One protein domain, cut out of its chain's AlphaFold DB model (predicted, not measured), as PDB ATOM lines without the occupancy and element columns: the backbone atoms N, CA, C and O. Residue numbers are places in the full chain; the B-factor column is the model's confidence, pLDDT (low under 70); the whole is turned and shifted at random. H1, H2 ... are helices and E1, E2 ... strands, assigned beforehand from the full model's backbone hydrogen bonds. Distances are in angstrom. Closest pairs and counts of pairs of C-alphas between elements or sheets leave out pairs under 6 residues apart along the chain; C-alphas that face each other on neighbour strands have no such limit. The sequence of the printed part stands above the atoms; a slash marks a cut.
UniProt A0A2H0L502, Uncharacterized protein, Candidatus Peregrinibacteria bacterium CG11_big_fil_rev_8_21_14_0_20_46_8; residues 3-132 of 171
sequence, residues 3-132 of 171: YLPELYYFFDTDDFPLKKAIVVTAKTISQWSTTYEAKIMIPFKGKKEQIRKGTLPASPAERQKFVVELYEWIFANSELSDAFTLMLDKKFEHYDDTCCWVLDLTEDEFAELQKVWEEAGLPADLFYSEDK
ATOM      1  N   TYR A   3      12.510  29.101 -34.953       97.25
ATOM      2  CA  TYR A   3      13.442  29.724 -35.876       97.25
ATOM      3  C   TYR A   3      13.631  31.190 -35.500       97.25
ATOM      4  O   TYR A   3      12.658  31.914 -35.270       97.25
ATOM      5  N   LEU A   4      14.891  31.611 -35.454       95.44
ATOM      6  CA  LEU A   4      15.334  32.941 -35.052       95.44
ATOM      7  C   LEU A   4      15.835  33.724 -36.272       95.44
ATOM      8  O   LEU A   4      16.351  33.110 -37.210       95.44
ATOM      9  N   PRO A   5      15.676  35.056 -36.301       94.44
ATOM     10  CA  PRO A   5      16.066  35.886 -37.430       94.44
ATOM     11  C   PRO A   5      17.582  35.872 -37.609       94.44
ATOM     12  O   PRO A   5      18.342  36.053 -36.659       94.44
ATOM     13  N   GLU A   6      18.030  35.724 -38.850       95.31
ATOM     14  CA  GLU A   6      19.430  35.870 -39.233       95.31
ATOM     15  C   GLU A   6      19.816  37.354 -39.196       95.31
ATOM     16  O   GLU A   6      19.717  38.085 -40.185       95.31
ATOM     17  N   LEU A   7      20.217  37.804 -38.001       91.25
ATOM     18  CA  LEU A   7      20.490  39.200 -37.654       91.25
ATOM     19  C   LEU A   7      21.496  39.884 -38.591       91.25
ATOM     20  O   LEU A   7      21.442  41.106 -38.739       91.25
ATOM     21  N   TYR A   8      22.361  39.114 -39.261       92.81
ATOM     22  CA  TYR A   8      23.271  39.619 -40.289       92.81
ATOM     23  C   TYR A   8      22.547  40.435 -41.370       92.81
ATOM     24  O   TYR A   8      22.999  41.514 -41.754       92.81
ATOM     25  N   TYR A   9      21.400  39.956 -41.855       92.62
ATOM     26  CA  TYR A   9      20.660  40.662 -42.901       92.62
ATOM     27  C   TYR A   9      20.033  41.960 -42.396       92.62
ATOM     28  O   TYR A   9      19.966  42.937 -43.133       92.62
ATOM     29  N   PHE A  10      19.585  41.975 -41.143       86.69
ATOM     30  CA  PHE A  10      18.852  43.097 -40.564       86.69
ATOM     31  C   PHE A  10      19.765  44.240 -40.114       86.69
ATOM     32  O   PHE A  10      19.365  45.398 -40.195       86.69
ATOM     33  N   PHE A  11      20.975  43.919 -39.643       87.12
ATOM     34  CA  PHE A  11      21.870  44.892 -39.009       87.12
ATOM     35  C   PHE A  11      23.217  45.075 -39.713       87.12
ATOM     36  O   PHE A  11      23.815  46.139 -39.584       87.12
ATOM     37  N   ASP A  12      23.706  44.059 -40.430       86.94
ATOM     38  CA  ASP A  12      25.050  44.055 -41.025       86.94
ATOM     39  C   ASP A  12      25.023  44.171 -42.570       86.94
ATOM     40  O   ASP A  12      26.079  44.210 -43.203       86.94
ATOM     41  N   THR A  13      23.835  44.234 -43.189       88.44
ATOM     42  CA  THR A  13      23.650  44.388 -44.643       88.44
ATOM     43  C   THR A  13      22.983  45.724 -44.966       88.44
ATOM     44  O   THR A  13      21.865  45.991 -44.525       88.44
ATOM     45  N   ASP A  14      23.644  46.541 -45.786       86.81
ATOM     46  CA  ASP A  14      23.085  47.806 -46.266       86.81
ATOM     47  C   ASP A  14      21.852  47.563 -47.159       86.81
ATOM     48  O   ASP A  14      21.818  46.628 -47.963       86.81
ATOM     49  N   ASP A  15      20.834  48.421 -47.028       88.50
ATOM     50  CA  ASP A  15      19.625  48.443 -47.867       88.50
ATOM     51  C   ASP A  15      18.806  47.131 -47.916       88.50
ATOM     52  O   ASP A  15      18.053  46.886 -48.867       88.50
ATOM     53  N   PHE A  16      18.892  46.279 -46.887       92.12
ATOM     54  CA  PHE A  16      18.069  45.070 -46.813       92.12
ATOM     55  C   PHE A  16      16.559  45.414 -46.873       92.12
ATOM     56  O   PHE A  16      16.091  46.271 -46.115       92.12
ATOM     57  N   PRO A  17      15.748  44.766 -47.743       93.31
ATOM     58  CA  PRO A  17      14.343  45.123 -47.958       93.31
ATOM     59  C   PRO A  17      13.430  44.616 -46.829       93.31
ATOM     60  O   PRO A  17      12.517  43.813 -47.047       93.31
ATOM     61  N   LEU A  18      13.636  45.134 -45.616       89.38
ATOM     62  CA  LEU A  18      12.993  44.708 -44.376       89.38
ATOM     63  C   LEU A  18      11.472  44.606 -44.498       89.38
ATOM     64  O   LEU A  18      10.888  43.559 -44.233       89.38
ATOM     65  N   LYS A  19      10.817  45.667 -44.980       89.19
ATOM     66  CA  LYS A  19       9.356  45.694 -45.150       89.19
ATOM     67  C   LYS A  19       8.848  44.547 -46.026       89.19
ATOM     68  O   LYS A  19       7.783  43.994 -45.762       89.19
ATOM     69  N   LYS A  20       9.595  44.184 -47.070       94.44
ATOM     70  CA  LYS A  20       9.235  43.069 -47.946       94.44
ATOM     71  C   LYS A  20       9.398  41.739 -47.216       94.44
ATOM     72  O   LYS A  20       8.477  40.932 -47.275       94.44
ATOM     73  N   ALA A  21      10.507  41.541 -46.499       94.56
ATOM     74  CA  ALA A  21      10.744  40.339 -45.697       94.56
ATOM     75  C   ALA A  21       9.637  40.119 -44.659       94.56
ATOM     76  O   ALA A  21       9.048  39.046 -44.601       94.56
ATOM     77  N   ILE A  22       9.285  41.171 -43.923       91.44
ATOM     78  CA  ILE A  22       8.169  41.212 -42.976       91.44
ATOM     79  C   ILE A  22       6.858  40.748 -43.627       91.44
ATOM     80  O   ILE A  22       6.221  39.793 -43.176       91.44
ATOM     81  N   VAL A  23       6.445  41.439 -44.697       93.88
ATOM     82  CA  VAL A  23       5.135  41.224 -45.323       93.88
ATOM     83  C   VAL A  23       5.057  39.840 -45.950       93.88
ATOM     84  O   VAL A  23       4.046  39.167 -45.779       93.88
ATOM     85  N   VAL A  24       6.108  39.400 -46.649       96.75
ATOM     86  CA  VAL A  24       6.159  38.062 -47.252       96.75
ATOM     87  C   VAL A  24       6.072  36.993 -46.164       96.75
ATOM     88  O   VAL A  24       5.211  36.123 -46.256       96.75
ATOM     89  N   THR A  25       6.873  37.104 -45.101       96.25
ATOM     90  CA  THR A  25       6.882  36.142 -43.988       96.25
ATOM     91  C   THR A  25       5.517  36.019 -43.330       96.25
ATOM     92  O   THR A  25       4.942  34.935 -43.270       96.25
ATOM     93  N   ALA A  26       4.948  37.137 -42.886       95.50
ATOM     94  CA  ALA A  26       3.680  37.121 -42.178       95.50
ATOM     95  C   ALA A  26       2.504  36.719 -43.081       95.50
ATOM     96  O   ALA A  26       1.608  35.996 -42.645       95.50
ATOM     97  N   LYS A  27       2.504  37.145 -44.353       96.19
ATOM     98  CA  LYS A  27       1.492  36.734 -45.334       96.19
ATOM     99  C   LYS A  27       1.498  35.218 -45.509       96.19
ATOM    100  O   LYS A  27       0.423  34.620 -45.470       96.19
ATOM    101  N   THR A  28       2.672  34.612 -45.668       97.19
ATOM    102  CA  THR A  28       2.808  33.157 -45.793       97.19
ATOM    103  C   THR A  28       2.382  32.465 -44.506       97.19
ATOM    104  O   THR A  28       1.461  31.658 -44.546       97.19
ATOM    105  N   ILE A  29       2.936  32.853 -43.350       97.00
ATOM    106  CA  ILE A  29       2.629  32.204 -42.065       97.00
ATOM    107  C   ILE A  29       1.142  32.252 -41.726       97.00
ATOM    108  O   ILE A  29       0.602  31.292 -41.174       97.00
ATOM    109  N   SER A  30       0.450  33.324 -42.118       97.06
ATOM    110  CA  SER A  30      -0.981  33.463 -41.860       97.06
ATOM    111  C   SER A  30      -1.807  32.278 -42.360       97.06
ATOM    112  O   SER A  30      -2.854  31.991 -41.784       97.06
ATOM    113  N   GLN A  31      -1.358  31.540 -43.382       96.56
ATOM    114  CA  GLN A  31      -2.073  30.364 -43.880       96.56
ATOM    115  C   GLN A  31      -2.209  29.250 -42.830       96.56
ATOM    116  O   GLN A  31      -3.198  28.516 -42.838       96.56
ATOM    117  N   TRP A  32      -1.282  29.202 -41.874       96.81
ATOM    118  CA  TRP A  32      -1.268  28.257 -40.760       96.81
ATOM    119  C   TRP A  32      -1.763  28.868 -39.442       96.81
ATOM    120  O   TRP A  32      -1.748  28.190 -38.415       96.81
ATOM    121  N   SER A  33      -2.207  30.129 -39.461       97.06
ATOM    122  CA  SER A  33      -2.699  30.854 -38.288       97.06
ATOM    123  C   SER A  33      -4.212  31.091 -38.344       97.06
ATOM    124  O   SER A  33      -4.820  31.194 -39.412       97.06
ATOM    125  N   THR A  34      -4.826  31.225 -37.171       97.38
ATOM    126  CA  THR A  34      -6.264  31.442 -36.968       97.38
ATOM    127  C   THR A  34      -6.561  32.824 -36.402       97.38
ATOM    128  O   THR A  34      -7.583  33.424 -36.738       97.38
ATOM    129  N   THR A  35      -5.690  33.352 -35.549       97.94
ATOM    130  CA  THR A  35      -5.867  34.638 -34.875       97.94
ATOM    131  C   THR A  35      -4.686  35.563 -35.122       97.94
ATOM    132  O   THR A  35      -3.626  35.152 -35.594       97.94
ATOM    133  N   TYR A  36      -4.898  36.842 -34.838       97.81
ATOM    134  CA  TYR A  36      -3.848  37.844 -34.886       97.81
ATOM    135  C   TYR A  36      -3.971  38.821 -33.718       97.81
ATOM    136  O   TYR A  36      -5.073  39.103 -33.234       97.81
ATOM    137  N   GLU A  37      -2.836  39.395 -33.337       97.00
ATOM    138  CA  GLU A  37      -2.741  40.587 -32.503       97.00
ATOM    139  C   GLU A  37      -1.692  41.524 -33.103       97.00
ATOM    140  O   GLU A  37      -0.594  41.104 -33.440       97.00
ATOM    141  N   ALA A  38      -2.030  42.797 -33.260       95.38
ATOM    142  CA  ALA A  38      -1.139  43.834 -33.745       95.38
ATOM    143  C   ALA A  38      -1.213  45.046 -32.821       95.38
ATOM    144  O   ALA A  38      -2.305  45.561 -32.556       95.38
ATOM    145  N   LYS A  39      -0.062  45.531 -32.364       93.56
ATOM    146  CA  LYS A  39       0.050  46.708 -31.502       93.56
ATOM    147  C   LYS A  39       1.055  47.688 -32.087       93.56
ATOM    148  O   LYS A  39       2.159  47.315 -32.457       93.56
ATOM    149  N   ILE A  40       0.685  48.962 -32.127       91.62
ATOM    150  CA  ILE A  40       1.621  50.039 -32.464       91.62
ATOM    151  C   ILE A  40       2.316  50.476 -31.177       91.62
ATOM    152  O   ILE A  40       1.641  50.953 -30.261       91.62
ATOM    153  N   MET A  41       3.639  50.314 -31.117       87.75
ATOM    154  CA  MET A  41       4.434  50.642 -29.929       87.75
ATOM    155  C   MET A  41       4.776  52.130 -29.882       87.75
ATOM    156  O   MET A  41       4.676  52.754 -28.829       87.75
ATOM    157  N   ILE A  42       5.120  52.716 -31.034       87.56
ATOM    158  CA  ILE A  42       5.491  54.131 -31.146       87.56
ATOM    159  C   ILE A  42       4.577  54.805 -32.178       87.56
ATOM    160  O   ILE A  42       4.930  54.919 -33.352       87.56
ATOM    161  N   PRO A  43       3.360  55.219 -31.785       87.88
ATOM    162  CA  PRO A  43       2.458  55.915 -32.690       87.88
ATOM    163  C   PRO A  43       2.952  57.341 -32.971       87.88
ATOM    164  O   PRO A  43       3.548  57.973 -32.102       87.88
ATOM    165  N   PHE A  44       2.624  57.894 -34.146       87.31
ATOM    166  CA  PHE A  44       2.933  59.300 -34.453       87.31
ATOM    167  C   PHE A  44       2.451  60.262 -33.358       87.31
ATOM    168  O   PHE A  44       1.347  60.112 -32.822       87.31
ATOM    169  N   LYS A  45       3.242  61.308 -33.094       83.06
ATOM    170  CA  LYS A  45       2.956  62.337 -32.083       83.06
ATOM    171  C   LYS A  45       1.485  62.780 -32.074       83.06
ATOM    172  O   LYS A  45       0.949  63.263 -33.069       83.06
ATOM    173  N   GLY A  46       0.846  62.652 -30.910       79.81
ATOM    174  CA  GLY A  46      -0.556  63.027 -30.691       79.81
ATOM    175  C   GLY A  46      -1.574  61.916 -30.976       79.81
ATOM    176  O   GLY A  46      -2.750  62.088 -30.654       79.81
ATOM    177  N   LYS A  47      -1.149  60.769 -31.518       84.31
ATOM    178  CA  LYS A  47      -1.966  59.550 -31.589       84.31
ATOM    179  C   LYS A  47      -1.763  58.699 -30.331       84.31
ATOM    180  O   LYS A  47      -0.722  58.750 -29.684       84.31
ATOM    181  N   LYS A  48      -2.789  57.928 -29.969       81.81
ATOM    182  CA  LYS A  48      -2.716  56.934 -28.887       81.81
ATOM    183  C   LYS A  48      -2.188  55.607 -29.426       81.81
ATOM    184  O   LYS A  48      -2.328  55.346 -30.623       81.81
ATOM    185  N   GLU A  49      -1.656  54.771 -28.534       80.75
ATOM    186  CA  GLU A  49      -1.427  53.354 -28.828       80.75
ATOM    187  C   GLU A  49      -2.715  52.730 -29.373       80.75
ATOM    188  O   GLU A  49      -3.818  52.994 -28.880       80.75
ATOM    189  N   GLN A  50      -2.572  51.923 -30.417       87.44
ATOM    190  CA  GLN A  50      -3.678  51.203 -31.029       87.44
ATOM    191  C   GLN A  50      -3.345  49.721 -31.042       87.44
ATOM    192  O   GLN A  50      -2.251  49.328 -31.445       87.44
ATOM    193  N   ILE A  51      -4.318  48.920 -30.620       94.31
ATOM    194  CA  ILE A  51      -4.253  47.463 -30.640       94.31
ATOM    195  C   ILE A  51      -5.391  46.971 -31.527       94.31
ATOM    196  O   ILE A  51      -6.538  47.397 -31.372       94.31
ATOM    197  N   ARG A  52      -5.078  46.066 -32.449       95.44
ATOM    198  CA  ARG A  52      -6.050  45.307 -33.235       95.44
ATOM    199  C   ARG A  52      -5.833  43.832 -32.967       95.44
ATOM    200  O   ARG A  52      -4.709  43.363 -33.040       95.44
ATOM    201  N   LYS A  53      -6.902  43.105 -32.677       97.25
ATOM    202  CA  LYS A  53      -6.849  41.657 -32.493       97.25
ATOM    203  C   LYS A  53      -8.147  41.013 -32.933       97.25
ATOM    204  O   LYS A  53      -9.200  41.652 -32.882       97.25
ATOM    205  N   GLY A  54      -8.079  39.756 -33.339       97.69
ATOM    206  CA  GLY A  54      -9.251  39.004 -33.762       97.69
ATOM    207  C   GLY A  54      -8.887  37.736 -34.512       97.69
ATOM    208  O   GLY A  54      -7.751  37.274 -34.481       97.69
ATOM    209  N   THR A  55      -9.875  37.173 -35.196       97.94
ATOM    210  CA  THR A  55      -9.694  36.017 -36.074       97.94
ATOM    211  C   THR A  55      -9.314  36.465 -37.477       97.94
ATOM    212  O   THR A  55      -9.856  37.446 -37.992       97.94
ATOM    213  N   LEU A  56      -8.418  35.720 -38.110       97.69
ATOM    214  CA  LEU A  56      -8.084  35.874 -39.515       97.69
ATOM    215  C   LEU A  56      -9.244  35.387 -40.405       97.69
ATOM    216  O   LEU A  56      -9.984  34.481 -40.012       97.69
ATOM    217  N   PRO A  57      -9.406  35.948 -41.616       97.75
ATOM    218  CA  PRO A  57     -10.378  35.446 -42.581       97.75
ATOM    219  C   PRO A  57     -10.177  33.958 -42.905       97.75
ATOM    220  O   PRO A  57      -9.048  33.457 -42.977       97.75
ATOM    221  N   ALA A  58     -11.281  33.247 -43.139       94.75
ATOM    222  CA  ALA A  58     -11.247  31.820 -43.458       94.75
ATOM    223  C   ALA A  58     -10.697  31.551 -44.869       94.75
ATOM    224  O   ALA A  58      -9.955  30.591 -45.063       94.75
ATOM    225  N   SER A  59     -11.032  32.406 -45.840       96.56
ATOM    226  CA  SER A  59     -10.551  32.290 -47.219       96.56
ATOM    227  C   SER A  59      -9.052  32.608 -47.307       96.56
ATOM    228  O   SER A  59      -8.646  33.681 -46.850       96.56
ATOM    229  N   PRO A  60      -8.222  31.754 -47.942       93.75
ATOM    230  CA  PRO A  60      -6.793  32.022 -48.111       93.75
ATOM    231  C   PRO A  60      -6.502  33.359 -48.804       93.75
ATOM    232  O   PRO A  60      -5.635  34.111 -48.367       93.75
ATOM    233  N   ALA A  61      -7.263  33.699 -49.848       94.38
ATOM    234  CA  ALA A  61      -7.069  34.943 -50.591       94.38
ATOM    235  C   ALA A  61      -7.419  36.180 -49.746       94.38
ATOM    236  O   ALA A  61      -6.675  37.160 -49.731       94.38
ATOM    237  N   GLU A  62      -8.531  36.124 -49.007       96.75
ATOM    238  CA  GLU A  62      -8.935  37.216 -48.112       96.75
ATOM    239  C   GLU A  62      -7.966  37.362 -46.946       96.75
ATOM    240  O   GLU A  62      -7.651  38.479 -46.552       96.75
ATOM    241  N   ARG A  63      -7.447  36.248 -46.424       96.12
ATOM    242  CA  ARG A  63      -6.464  36.246 -45.345       96.12
ATOM    243  C   ARG A  63      -5.169  36.922 -45.763       96.12
ATOM    244  O   ARG A  63      -4.691  37.815 -45.071       96.12
ATOM    245  N   GLN A  64      -4.638  36.542 -46.921       93.06
ATOM    246  CA  GLN A  64      -3.438  37.159 -47.471       93.06
ATOM    247  C   GLN A  64      -3.622  38.666 -47.680       93.06
ATOM    248  O   GLN A  64      -2.746  39.448 -47.317       93.06
ATOM    249  N   LYS A  65      -4.772  39.078 -48.226       95.94
ATOM    250  CA  LYS A  65      -5.115  40.495 -48.389       95.94
ATOM    251  C   LYS A  65      -5.203  41.214 -47.040       95.94
ATOM    252  O   LYS A  65      -4.599  42.267 -46.878       95.94
ATOM    253  N   PHE A  66      -5.887  40.616 -46.068       97.38
ATOM    254  CA  PHE A  66      -6.046  41.165 -44.725       97.38
ATOM    255  C   PHE A  66      -4.701  41.403 -44.032       97.38
ATOM    256  O   PHE A  66      -4.505  42.448 -43.421       97.38
ATOM    257  N   VAL A  67      -3.754  40.467 -44.142       95.44
ATOM    258  CA  VAL A  67      -2.420  40.623 -43.538       95.44
ATOM    259  C   VAL A  67      -1.647  41.772 -44.180       95.44
ATOM    260  O   VAL A  67      -1.014  42.548 -43.467       95.44
ATOM    261  N   VAL A  68      -1.728  41.931 -45.504       95.38
ATOM    262  CA  VAL A  68      -1.114  43.078 -46.193       95.38
ATOM    263  C   VAL A  68      -1.727  44.393 -45.704       95.38
ATOM    264  O   VAL A  68      -0.988  45.299 -45.324       95.38
ATOM    265  N   GLU A  69      -3.056  44.480 -45.623       96.25
ATOM    266  CA  GLU A  69      -3.760  45.668 -45.114       96.25
ATOM    267  C   GLU A  69      -3.430  45.959 -43.640       96.25
ATOM    268  O   GLU A  69      -3.291  47.118 -43.242       96.25
ATOM    269  N   LEU A  70      -3.275  44.916 -42.816       94.94
ATOM    270  CA  LEU A  70      -2.861  45.040 -41.422       94.94
ATOM    271  C   LEU A  70      -1.460  45.653 -41.326       94.94
ATOM    272  O   LEU A  70      -1.247  46.565 -40.528       94.94
ATOM    273  N   TYR A  71      -0.535  45.214 -42.178       91.88
ATOM    274  CA  TYR A  71       0.798  45.801 -42.259       91.88
ATOM    275  C   TYR A  71       0.787  47.241 -42.736       91.88
ATOM    276  O   TYR A  71       1.422  48.097 -42.126       91.88
ATOM    277  N   GLU A  72       0.060  47.537 -43.809       92.44
ATOM    278  CA  GLU A  72      -0.090  48.906 -44.298       92.44
ATOM    279  C   GLU A  72      -0.652  49.826 -43.210       92.44
ATOM    280  O   GLU A  72      -0.162  50.943 -43.038       92.44
ATOM    281  N   TRP A  73      -1.608  49.338 -42.415       93.12
ATOM    282  CA  TRP A  73      -2.118  50.059 -41.255       93.12
ATOM    283  C   TRP A  73      -1.041  50.310 -40.188       93.12
ATOM    284  O   TRP A  73      -0.964  51.441 -39.699       93.12
ATOM    285  N   ILE A  74      -0.213  49.314 -39.847       91.56
ATOM    286  CA  ILE A  74       0.908  49.470 -38.901       91.56
ATOM    287  C   ILE A  74       1.860  50.562 -39.402       91.56
ATOM    288  O   ILE A  74       2.077  51.555 -38.706       91.56
ATOM    289  N   PHE A  75       2.355  50.446 -40.638       87.31
ATOM    290  CA  PHE A  75       3.306  51.404 -41.214       87.31
ATOM    291  C   PHE A  75       2.729  52.817 -41.346       87.31
ATOM    292  O   PHE A  75       3.441  53.795 -41.156       87.31
ATOM    293  N   ALA A  76       1.439  52.950 -41.656       89.62
ATOM    294  CA  ALA A  76       0.793  54.255 -41.771       89.62
ATOM    295  C   ALA A  76       0.572  54.952 -40.413       89.62
ATOM    296  O   ALA A  76       0.177  56.122 -40.373       89.62
ATOM    297  N   ASN A  77       0.759  54.247 -39.294       89.62
ATOM    298  CA  ASN A  77       0.454  54.766 -37.963       89.62
ATOM    299  C   ASN A  77       1.616  54.691 -36.963       89.62
ATOM    300  O   ASN A  77       1.491  55.312 -35.906       89.62
ATOM    301  N   SER A  78       2.710  54.006 -37.297       87.31
ATOM    302  CA  SER A  78       3.937  53.945 -36.498       87.31
ATOM    303  C   SER A  78       4.958  54.988 -36.958       87.31
ATOM    304  O   SER A  78       5.151  55.185 -38.155       87.31
ATOM    305  N   GLU A  79       5.613  55.652 -36.007       86.12
ATOM    306  CA  GLU A  79       6.701  56.603 -36.271       86.12
ATOM    307  C   GLU A  79       7.996  55.888 -36.672       86.12
ATOM    308  O   GLU A  79       8.727  56.372 -37.534       86.12
ATOM    309  N   LEU A  80       8.241  54.710 -36.092       82.88
ATOM    310  CA  LEU A  80       9.323  53.811 -36.478       82.88
ATOM    311  C   LEU A  80       8.733  52.579 -37.165       82.88
ATOM    312  O   LEU A  80       7.813  51.940 -36.651       82.88
ATOM    313  N   SER A  81       9.232  52.277 -38.361       76.06
ATOM    314  CA  SER A  81       8.676  51.245 -39.243       76.06
ATOM    315  C   SER A  81       8.804  49.823 -38.693       76.06
ATOM    316  O   SER A  81       8.079  48.937 -39.127       76.06
ATOM    317  N   ASP A  82       9.716  49.612 -37.756       75.75
ATOM    318  CA  ASP A  82      10.012  48.359 -37.069       75.75
ATOM    319  C   ASP A  82       9.438  48.294 -35.648       75.75
ATOM    320  O   ASP A  82       9.268  47.195 -35.142       75.75
ATOM    321  N   ALA A  83       9.052  49.422 -35.039       85.12
ATOM    322  CA  ALA A  83       8.554  49.471 -33.661       85.12
ATOM    323  C   ALA A  83       7.063  49.101 -33.533       85.12
ATOM    324  O   ALA A  83       6.192  49.954 -33.298       85.12
ATOM    325  N   PHE A  84       6.742  47.821 -33.690       89.44
ATOM    326  CA  PHE A  84       5.381  47.308 -33.553       89.44
ATOM    327  C   PHE A  84       5.374  45.872 -33.045       89.44
ATOM    328  O   PHE A  84       6.310  45.119 -33.250       89.44
ATOM    329  N   THR A  85       4.261  45.460 -32.450       92.06
ATOM    330  CA  THR A  85       4.000  44.050 -32.172       92.06
ATOM    331  C   THR A  85       3.142  43.479 -33.293       92.06
ATOM    332  O   THR A  85       2.119  44.080 -33.644       92.06
ATOM    333  N   LEU A  86       3.503  42.314 -33.827       93.56
ATOM    334  CA  LEU A  86       2.588  41.481 -34.607       93.56
ATOM    335  C   LEU A  86       2.712  40.022 -34.177       93.56
ATOM    336  O   LEU A  86       3.788  39.437 -34.224       93.56
ATOM    337  N   MET A  87       1.578  39.428 -33.836       95.75
ATOM    338  CA  MET A  87       1.441  38.016 -33.519       95.75
ATOM    339  C   MET A  87       0.441  37.374 -34.473       95.75
ATOM    340  O   MET A  87      -0.649  37.913 -34.678       95.75
ATOM    341  N   LEU A  88       0.801  36.223 -35.043       96.25
ATOM    342  CA  LEU A  88      -0.098  35.353 -35.809       96.25
ATOM    343  C   LEU A  88      -0.169  33.996 -35.101       96.25
ATOM    344  O   LEU A  88       0.664  33.111 -35.322       96.25
ATOM    345  N   ASP A  89      -1.157  33.844 -34.218       94.31
ATOM    346  CA  ASP A  89      -1.156  32.838 -33.149       94.31
ATOM    347  C   ASP A  89       0.183  32.842 -32.384       94.31
ATOM    348  O   ASP A  89       0.588  33.879 -31.868       94.31
ATOM    349  N   LYS A  90       0.863  31.691 -32.331       91.81
ATOM    350  CA  LYS A  90       2.234  31.525 -31.827       91.81
ATOM    351  C   LYS A  90       3.249  31.262 -32.944       91.81
ATOM    352  O   LYS A  90       4.420  31.047 -32.674       91.81
ATOM    353  N   LYS A  91       2.797  31.225 -34.204       95.19
ATOM    354  CA  LYS A  91       3.636  30.835 -35.350       95.19
ATOM    355  C   LYS A  91       4.544  31.955 -35.829       95.19
ATOM    356  O   LYS A  91       5.586  31.679 -36.409       95.19
ATOM    357  N   PHE A  92       4.124  33.196 -35.621       94.44
ATOM    358  CA  PHE A  92       4.913  34.390 -35.881       94.44
ATOM    359  C   PHE A  92       4.748  35.311 -34.687       94.44
ATOM    360  O   PHE A  92       3.639  35.790 -34.447       94.44
ATOM    361  N   GLU A  93       5.828  35.544 -33.957       92.50
ATOM    362  CA  GLU A  93       5.868  36.467 -32.833       92.50
ATOM    363  C   GLU A  93       6.879  37.570 -33.145       92.50
ATOM    364  O   GLU A  93       8.050  37.303 -33.394       92.50
ATOM    365  N   HIS A  94       6.409  38.811 -33.157       89.44
ATOM    366  CA  HIS A  94       7.223  40.014 -33.246       89.44
ATOM    367  C   HIS A  94       6.793  40.922 -32.103       89.44
ATOM    368  O   HIS A  94       5.652  41.384 -32.104       89.44
ATOM    369  N   TYR A  95       7.655  41.117 -31.105       83.44
ATOM    370  CA  TYR A  95       7.273  41.789 -29.861       83.44
ATOM    371  C   TYR A  95       7.447  43.307 -29.913       83.44
ATOM    372  O   TYR A  95       6.529  44.033 -29.521       83.44
ATOM    373  N   ASP A  96       8.587  43.785 -30.395       79.62
ATOM    374  CA  ASP A  96       8.935  45.203 -30.398       79.62
ATOM    375  C   ASP A  96       9.718  45.636 -31.638       79.62
ATOM    376  O   ASP A  96       9.324  46.625 -32.247       79.62
ATOM    377  N   ASP A  97      10.787  44.926 -31.993       76.06
ATOM    378  CA  ASP A  97      11.693  45.258 -33.083       76.06
ATOM    379  C   ASP A  97      12.172  44.018 -33.866       76.06
ATOM    380  O   ASP A  97      11.838  42.859 -33.578       76.06
ATOM    381  N   THR A  98      12.999  44.264 -34.885       66.81
ATOM    382  CA  THR A  98      13.503  43.233 -35.798       66.81
ATOM    383  C   THR A  98      14.342  42.138 -35.145       66.81
ATOM    384  O   THR A  98      14.505  41.083 -35.754       66.81
ATOM    385  N   CYS A  99      14.893  42.350 -33.945       72.81
ATOM    386  CA  CYS A  99      15.665  41.323 -33.244       72.81
ATOM    387  C   CYS A  99      14.788  40.362 -32.430       72.81
ATOM    388  O   CYS A  99      15.257  39.295 -32.039       72.81
ATOM    389  N   CYS A 100      13.505  40.683 -32.256       81.62
ATOM    390  CA  CYS A 100      12.560  39.911 -31.454       81.62
ATOM    391  C   CYS A 100      11.578  39.091 -32.301       81.62
ATOM    392  O   CYS A 100      10.435  38.875 -31.892       81.62
ATOM    393  N   TRP A 101      11.999  38.669 -33.496       89.50
ATOM    394  CA  TRP A 101      11.193  37.799 -34.350       89.50
ATOM    395  C   TRP A 101      11.388  36.355 -33.921       89.50
ATOM    396  O   TRP A 101      12.513  35.900 -33.749       89.50
ATOM    397  N   VAL A 102      10.302  35.609 -33.790       94.94
ATOM    398  CA  VAL A 102      10.358  34.172 -33.537       94.94
ATOM    399  C   VAL A 102       9.315  33.493 -34.405       94.94
ATOM    400  O   VAL A 102       8.159  33.922 -34.459       94.94
ATOM    401  N   LEU A 103       9.728  32.437 -35.103       97.06
ATOM    402  CA  LEU A 103       8.808  31.560 -35.818       97.06
ATOM    403  C   LEU A 103       8.663  30.250 -35.058       97.06
ATOM    404  O   LEU A 103       9.674  29.625 -34.755       97.06
ATOM    405  N   ASP A 104       7.432  29.799 -34.825       97.81
ATOM    406  CA  ASP A 104       7.157  28.427 -34.379       97.81
ATOM    407  C   ASP A 104       6.484  27.648 -35.508       97.81
ATOM    408  O   ASP A 104       5.264  27.691 -35.703       97.81
ATOM    409  N   LEU A 105       7.310  26.962 -36.292       97.75
ATOM    410  CA  LEU A 105       6.894  26.246 -37.495       97.75
ATOM    411  C   LEU A 105       7.353  24.788 -37.443       97.75
ATOM    412  O   LEU A 105       8.293  24.433 -36.725       97.75
ATOM    413  N   THR A 106       6.689  23.920 -38.197       97.94
ATOM    414  CA  THR A 106       7.253  22.602 -38.525       97.94
ATOM    415  C   THR A 106       8.381  22.751 -39.553       97.94
ATOM    416  O   THR A 106       8.540  23.807 -40.166       97.94
ATOM    417  N   GLU A 107       9.183  21.705 -39.754       97.44
ATOM    418  CA  GLU A 107      10.218  21.699 -40.802       97.44
ATOM    419  C   GLU A 107       9.617  21.893 -42.203       97.44
ATOM    420  O   GLU A 107      10.151  22.663 -42.997       97.44
ATOM    421  N   ASP A 108       8.470  21.267 -42.481       98.12
ATOM    422  CA  ASP A 108       7.774  21.395 -43.766       98.12
ATOM    423  C   ASP A 108       7.235  22.817 -43.994       98.12
ATOM    424  O   ASP A 108       7.421  23.383 -45.073       98.12
ATOM    425  N   GLU A 109       6.605  23.414 -42.975       98.19
ATOM    426  CA  GLU A 109       6.121  24.803 -43.027       98.19
ATOM    427  C   GLU A 109       7.288  25.775 -43.249       98.19
ATOM    428  O   GLU A 109       7.197  26.701 -44.057       98.19
ATOM    429  N   PHE A 110       8.415  25.549 -42.567       98.31
ATOM    430  CA  PHE A 110       9.603  26.369 -42.743       98.31
ATOM    431  C   PHE A 110      10.194  26.217 -44.149       98.31
ATOM    432  O   PHE A 110      10.447  27.221 -44.808       98.31
ATOM    433  N   ALA A 111      10.334  24.994 -44.665       98.25
ATOM    434  CA  ALA A 111      10.836  24.753 -46.018       98.25
ATOM    435  C   ALA A 111       9.941  25.382 -47.105       98.25
ATOM    436  O   ALA A 111      10.442  25.849 -48.130       98.25
ATOM    437  N   GLU A 112       8.620  25.414 -46.904       98.38
ATOM    438  CA  GLU A 112       7.699  26.141 -47.784       98.38
ATOM    439  C   GLU A 112       7.939  27.654 -47.716       98.38
ATOM    440  O   GLU A 112       8.055  28.312 -48.751       98.38
ATOM    441  N   LEU A 113       8.087  28.200 -46.508       98.25
ATOM    442  CA  LEU A 113       8.378  29.614 -46.298       98.25
ATOM    443  C   LEU A 113       9.697  30.043 -46.964       98.25
ATOM    444  O   LEU A 113       9.735  31.092 -47.608       98.25
ATOM    445  N   GLN A 114      10.739  29.211 -46.890       98.50
ATOM    446  CA  GLN A 114      12.023  29.468 -47.549       98.50
ATOM    447  C   GLN A 114      11.880  29.599 -49.069       98.50
ATOM    448  O   GLN A 114      12.420  30.537 -49.654       98.50
ATOM    449  N   LYS A 115      11.089  28.727 -49.707       98.50
ATOM    450  CA  LYS A 115      10.816  28.817 -51.153       98.50
ATOM    451  C   LYS A 115      10.103  30.117 -51.510       98.50
ATOM    452  O   LYS A 115      10.466  30.774 -52.480       98.50
ATOM    453  N   VAL A 116       9.120  30.524 -50.704       98.19
ATOM    454  CA  VAL A 116       8.394  31.783 -50.929       98.19
ATOM    455  C   VAL A 116       9.320  32.996 -50.779       98.19
ATOM    456  O   VAL A 116       9.172  33.976 -51.513       98.19
ATOM    457  N   TRP A 117      10.293  32.954 -49.865       98.44
ATOM    458  CA  TRP A 117      11.327  33.987 -49.782       98.44
ATOM    459  C   TRP A 117      12.171  34.048 -51.054       98.44
ATOM    460  O   TRP A 117      12.286  35.127 -51.636       98.44
ATOM    461  N   GLU A 118      12.688  32.916 -51.530       98.38
ATOM    462  CA  GLU A 118      13.496  32.855 -52.755       98.38
ATOM    463  C   GLU A 118      12.730  33.366 -53.982       98.38
ATOM    464  O   GLU A 118      13.245  34.190 -54.739       98.38
ATOM    465  N   GLU A 119      11.470  32.953 -54.153       98.38
ATOM    466  CA  GLU A 119      10.585  33.436 -55.223       98.38
ATOM    467  C   GLU A 119      10.338  34.947 -55.134       98.38
ATOM    468  O   GLU A 119      10.211  35.640 -56.147       98.38
ATOM    469  N   ALA A 120      10.310  35.486 -53.914       97.81
ATOM    470  CA  ALA A 120      10.245  36.916 -53.671       97.81
ATOM    471  C   ALA A 120      11.611  37.612 -53.816       97.81
ATOM    472  O   ALA A 120      11.675  38.827 -53.631       97.81
ATOM    473  N   GLY A 121      12.698  36.916 -54.155       97.56
ATOM    474  CA  GLY A 121      14.049  37.484 -54.233       97.56
ATOM    475  C   GLY A 121      14.615  37.887 -52.869       97.56
ATOM    476  O   GLY A 121      15.362  38.860 -52.777       97.56
ATOM    477  N   LEU A 122      14.198  37.198 -51.809       97.56
ATOM    478  CA  LEU A 122      14.738  37.296 -50.458       97.56
ATOM    479  C   LEU A 122      15.645  36.082 -50.178       97.56
ATOM    480  O   LEU A 122      15.464  35.036 -50.803       97.56
ATOM    481  N   PRO A 123      16.602  36.183 -49.242       97.44
ATOM    482  CA  PRO A 123      17.404  35.037 -48.829       97.44
ATOM    483  C   PRO A 123      16.554  33.880 -48.279       97.44
ATOM    484  O   PRO A 123      15.615  34.094 -47.519       97.44
ATOM    485  N   ALA A 124      16.907  32.640 -48.610       97.56
ATOM    486  CA  ALA A 124      16.236  31.460 -48.054       97.56
ATOM    487  C   ALA A 124      16.510  31.276 -46.551       97.56
ATOM    488  O   ALA A 124      15.782  30.588 -45.847       97.56
ATOM    489  N   ASP A 125      17.583  31.877 -46.049       96.94
ATOM    490  CA  ASP A 125      18.083  31.758 -44.683       96.94
ATOM    491  C   ASP A 125      17.860  33.043 -43.877       96.94
ATOM    492  O   ASP A 125      18.652  33.384 -43.006       96.94
ATOM    493  N   LEU A 126      16.755  33.753 -44.144       96.31
ATOM    494  CA  LEU A 126      16.318  34.886 -43.315       96.31
ATOM    495  C   LEU A 126      16.124  34.520 -41.846       96.31
ATOM    496  O   LEU A 126      16.197  35.388 -40.980       96.31
ATOM    497  N   PHE A 127      15.855  33.248 -41.587       96.88
ATOM    498  CA  PHE A 127      15.809  32.676 -40.260       96.88
ATOM    499  C   PHE A 127      16.626  31.389 -40.237       96.88
ATOM    500  O   PHE A 127      16.826  30.731 -41.262       96.88
ATOM    501  N   TYR A 128      17.052  31.001 -39.045       96.62
ATOM    502  CA  TYR A 128      17.749  29.753 -38.788       96.62
ATOM    503  C   TYR A 128      17.129  29.062 -37.576       96.62
ATOM    504  O   TYR A 128      16.559  29.709 -36.702       96.62
ATOM    505  N   SER A 129      17.207  27.734 -37.542       97.06
ATOM    506  CA  SER A 129      16.712  26.964 -36.400       97.06
ATOM    507  C   SER A 129      17.505  27.315 -35.140       97.06
ATOM    508  O   SER A 129      18.724  27.477 -35.202       97.06
ATOM    509  N   GLU A 130      16.819  27.437 -34.006       95.44
ATOM    510  CA  GLU A 130      17.401  27.818 -32.711       95.44
ATOM    511  C   GLU A 130      18.588  26.924 -32.298       95.44
ATOM    512  O   GLU A 130      19.548  27.399 -31.695       95.44
ATOM    513  N   ASP A 131      18.597  25.651 -32.697       95.62
ATOM    514  CA  ASP A 131      19.704  24.718 -32.434       95.62
ATOM    515  C   ASP A 131      21.024  25.083 -33.143       95.62
ATOM    516  O   ASP A 131      22.074  24.528 -32.817       95.62
ATOM    517  N   LYS A 132      20.993  26.024 -34.094       95.62
ATOM    518  CA  LYS A 132      22.173  26.541 -34.806       95.62
ATOM    519  C   LYS A 132      22.721  27.839 -34.213       95.62
ATOM    520  O   LYS A 132      23.647  28.410 -34.789       95.62
TER     521      LYS A 132
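AT A GLANCE: This is residues 3 to 132 of the 171 residues of an uncharacterized protein of Candidatus Peregrinibacteria bacterium CG11_big_fil_rev_8_21_14_0_20_46_8 (UniProt A0A2H0L502). A nearly flat wall of five antiparallel strands has two helices, H2 and H3, packed over one face and running along its strands, with the other face bare of named helices. Beyond the E6 edge, E1 pairs with E7 in a small second sheet, and H4 packs on H2. The 130 printed residues hold four named helices and seven named strands, in the order E1 H1 H2 E2 E3 H3 E4 E5 E6 H4 E7; the larger sheet runs E3 E2 E4 E5 E6, and the class is mixed, helices and strands. The whole is compact, with a radius of gyration of the C-alphas of 14.2 A and spans of 42 by 37 by 25 A.

HOW THE PARTS SIT: E1, residues 3 to 5, is the antiparallel neighbour of E7, residues 127 to 129, with N 4 and O 128 2.8 A apart, within hydrogen-bond range. The closest C-alphas of E1 and E6, residues 101 to 104, are those of Tyr 3 and Leu 103, 5.0 A apart. H1, residues 7 to 11, is close to but not clearly touching H2, residues 18 to 32; their closest C-alphas, of Phe 10 and Leu 18, are 7.2 A apart. H2 is on the larger sheet at a height of 9.9 A, over E5, residues 92 to 94. In that sheet E2, residues 35 to 40, and E3, residues 51 to 55, form a hairpin, with N 38 and O 52 2.7 A apart. H3, residues 60 to 75, is on the same face as H2, over E2 at a height of 10.8 A. H2 and H3 touch, closest at the C-alphas of Lys 27 and Gln 64, 5.4 A, with a tilt of 36 degrees, only just steep, opposite ways. E3, H3 and E4, residues 84 to 88, make a split strand-helix-strand unit, two strands running the same way with E2 between them, and its crossover is right-handed. E4, E5 and E6 are a meander, each strand the antiparallel neighbour of the one before; N 86 and O 94 are 2.9 A apart, N 102 and O 93 2.8 A. H4, residues 107 to 119, touches H2 with residues 113 to 117 alone, closest at the C-alphas of Thr 28 and Leu 113, 6.6 A. In H1, H3 and H4 every O i to N i+4 pair is within hydrogen-bond range; in H2, 9 of 11 are.

IN THESE COORDINATES: E1 begins at C-alpha 3, (13.442, 29.724, -35.876). H2 is 22.1 A long, H3 22.9 A, H4 18.6 A and E2 17.3 A. E7 ends at C-alpha 129, (16.712, 26.964, -36.400).

THE WHOLE: The C-alphas farthest apart, of Gly 46 and Asp 108, are 44.4 A apart. The printed part has no cut and no long link. Mean pLDDT of the printed part is 92.7, and residue 98 is under 70.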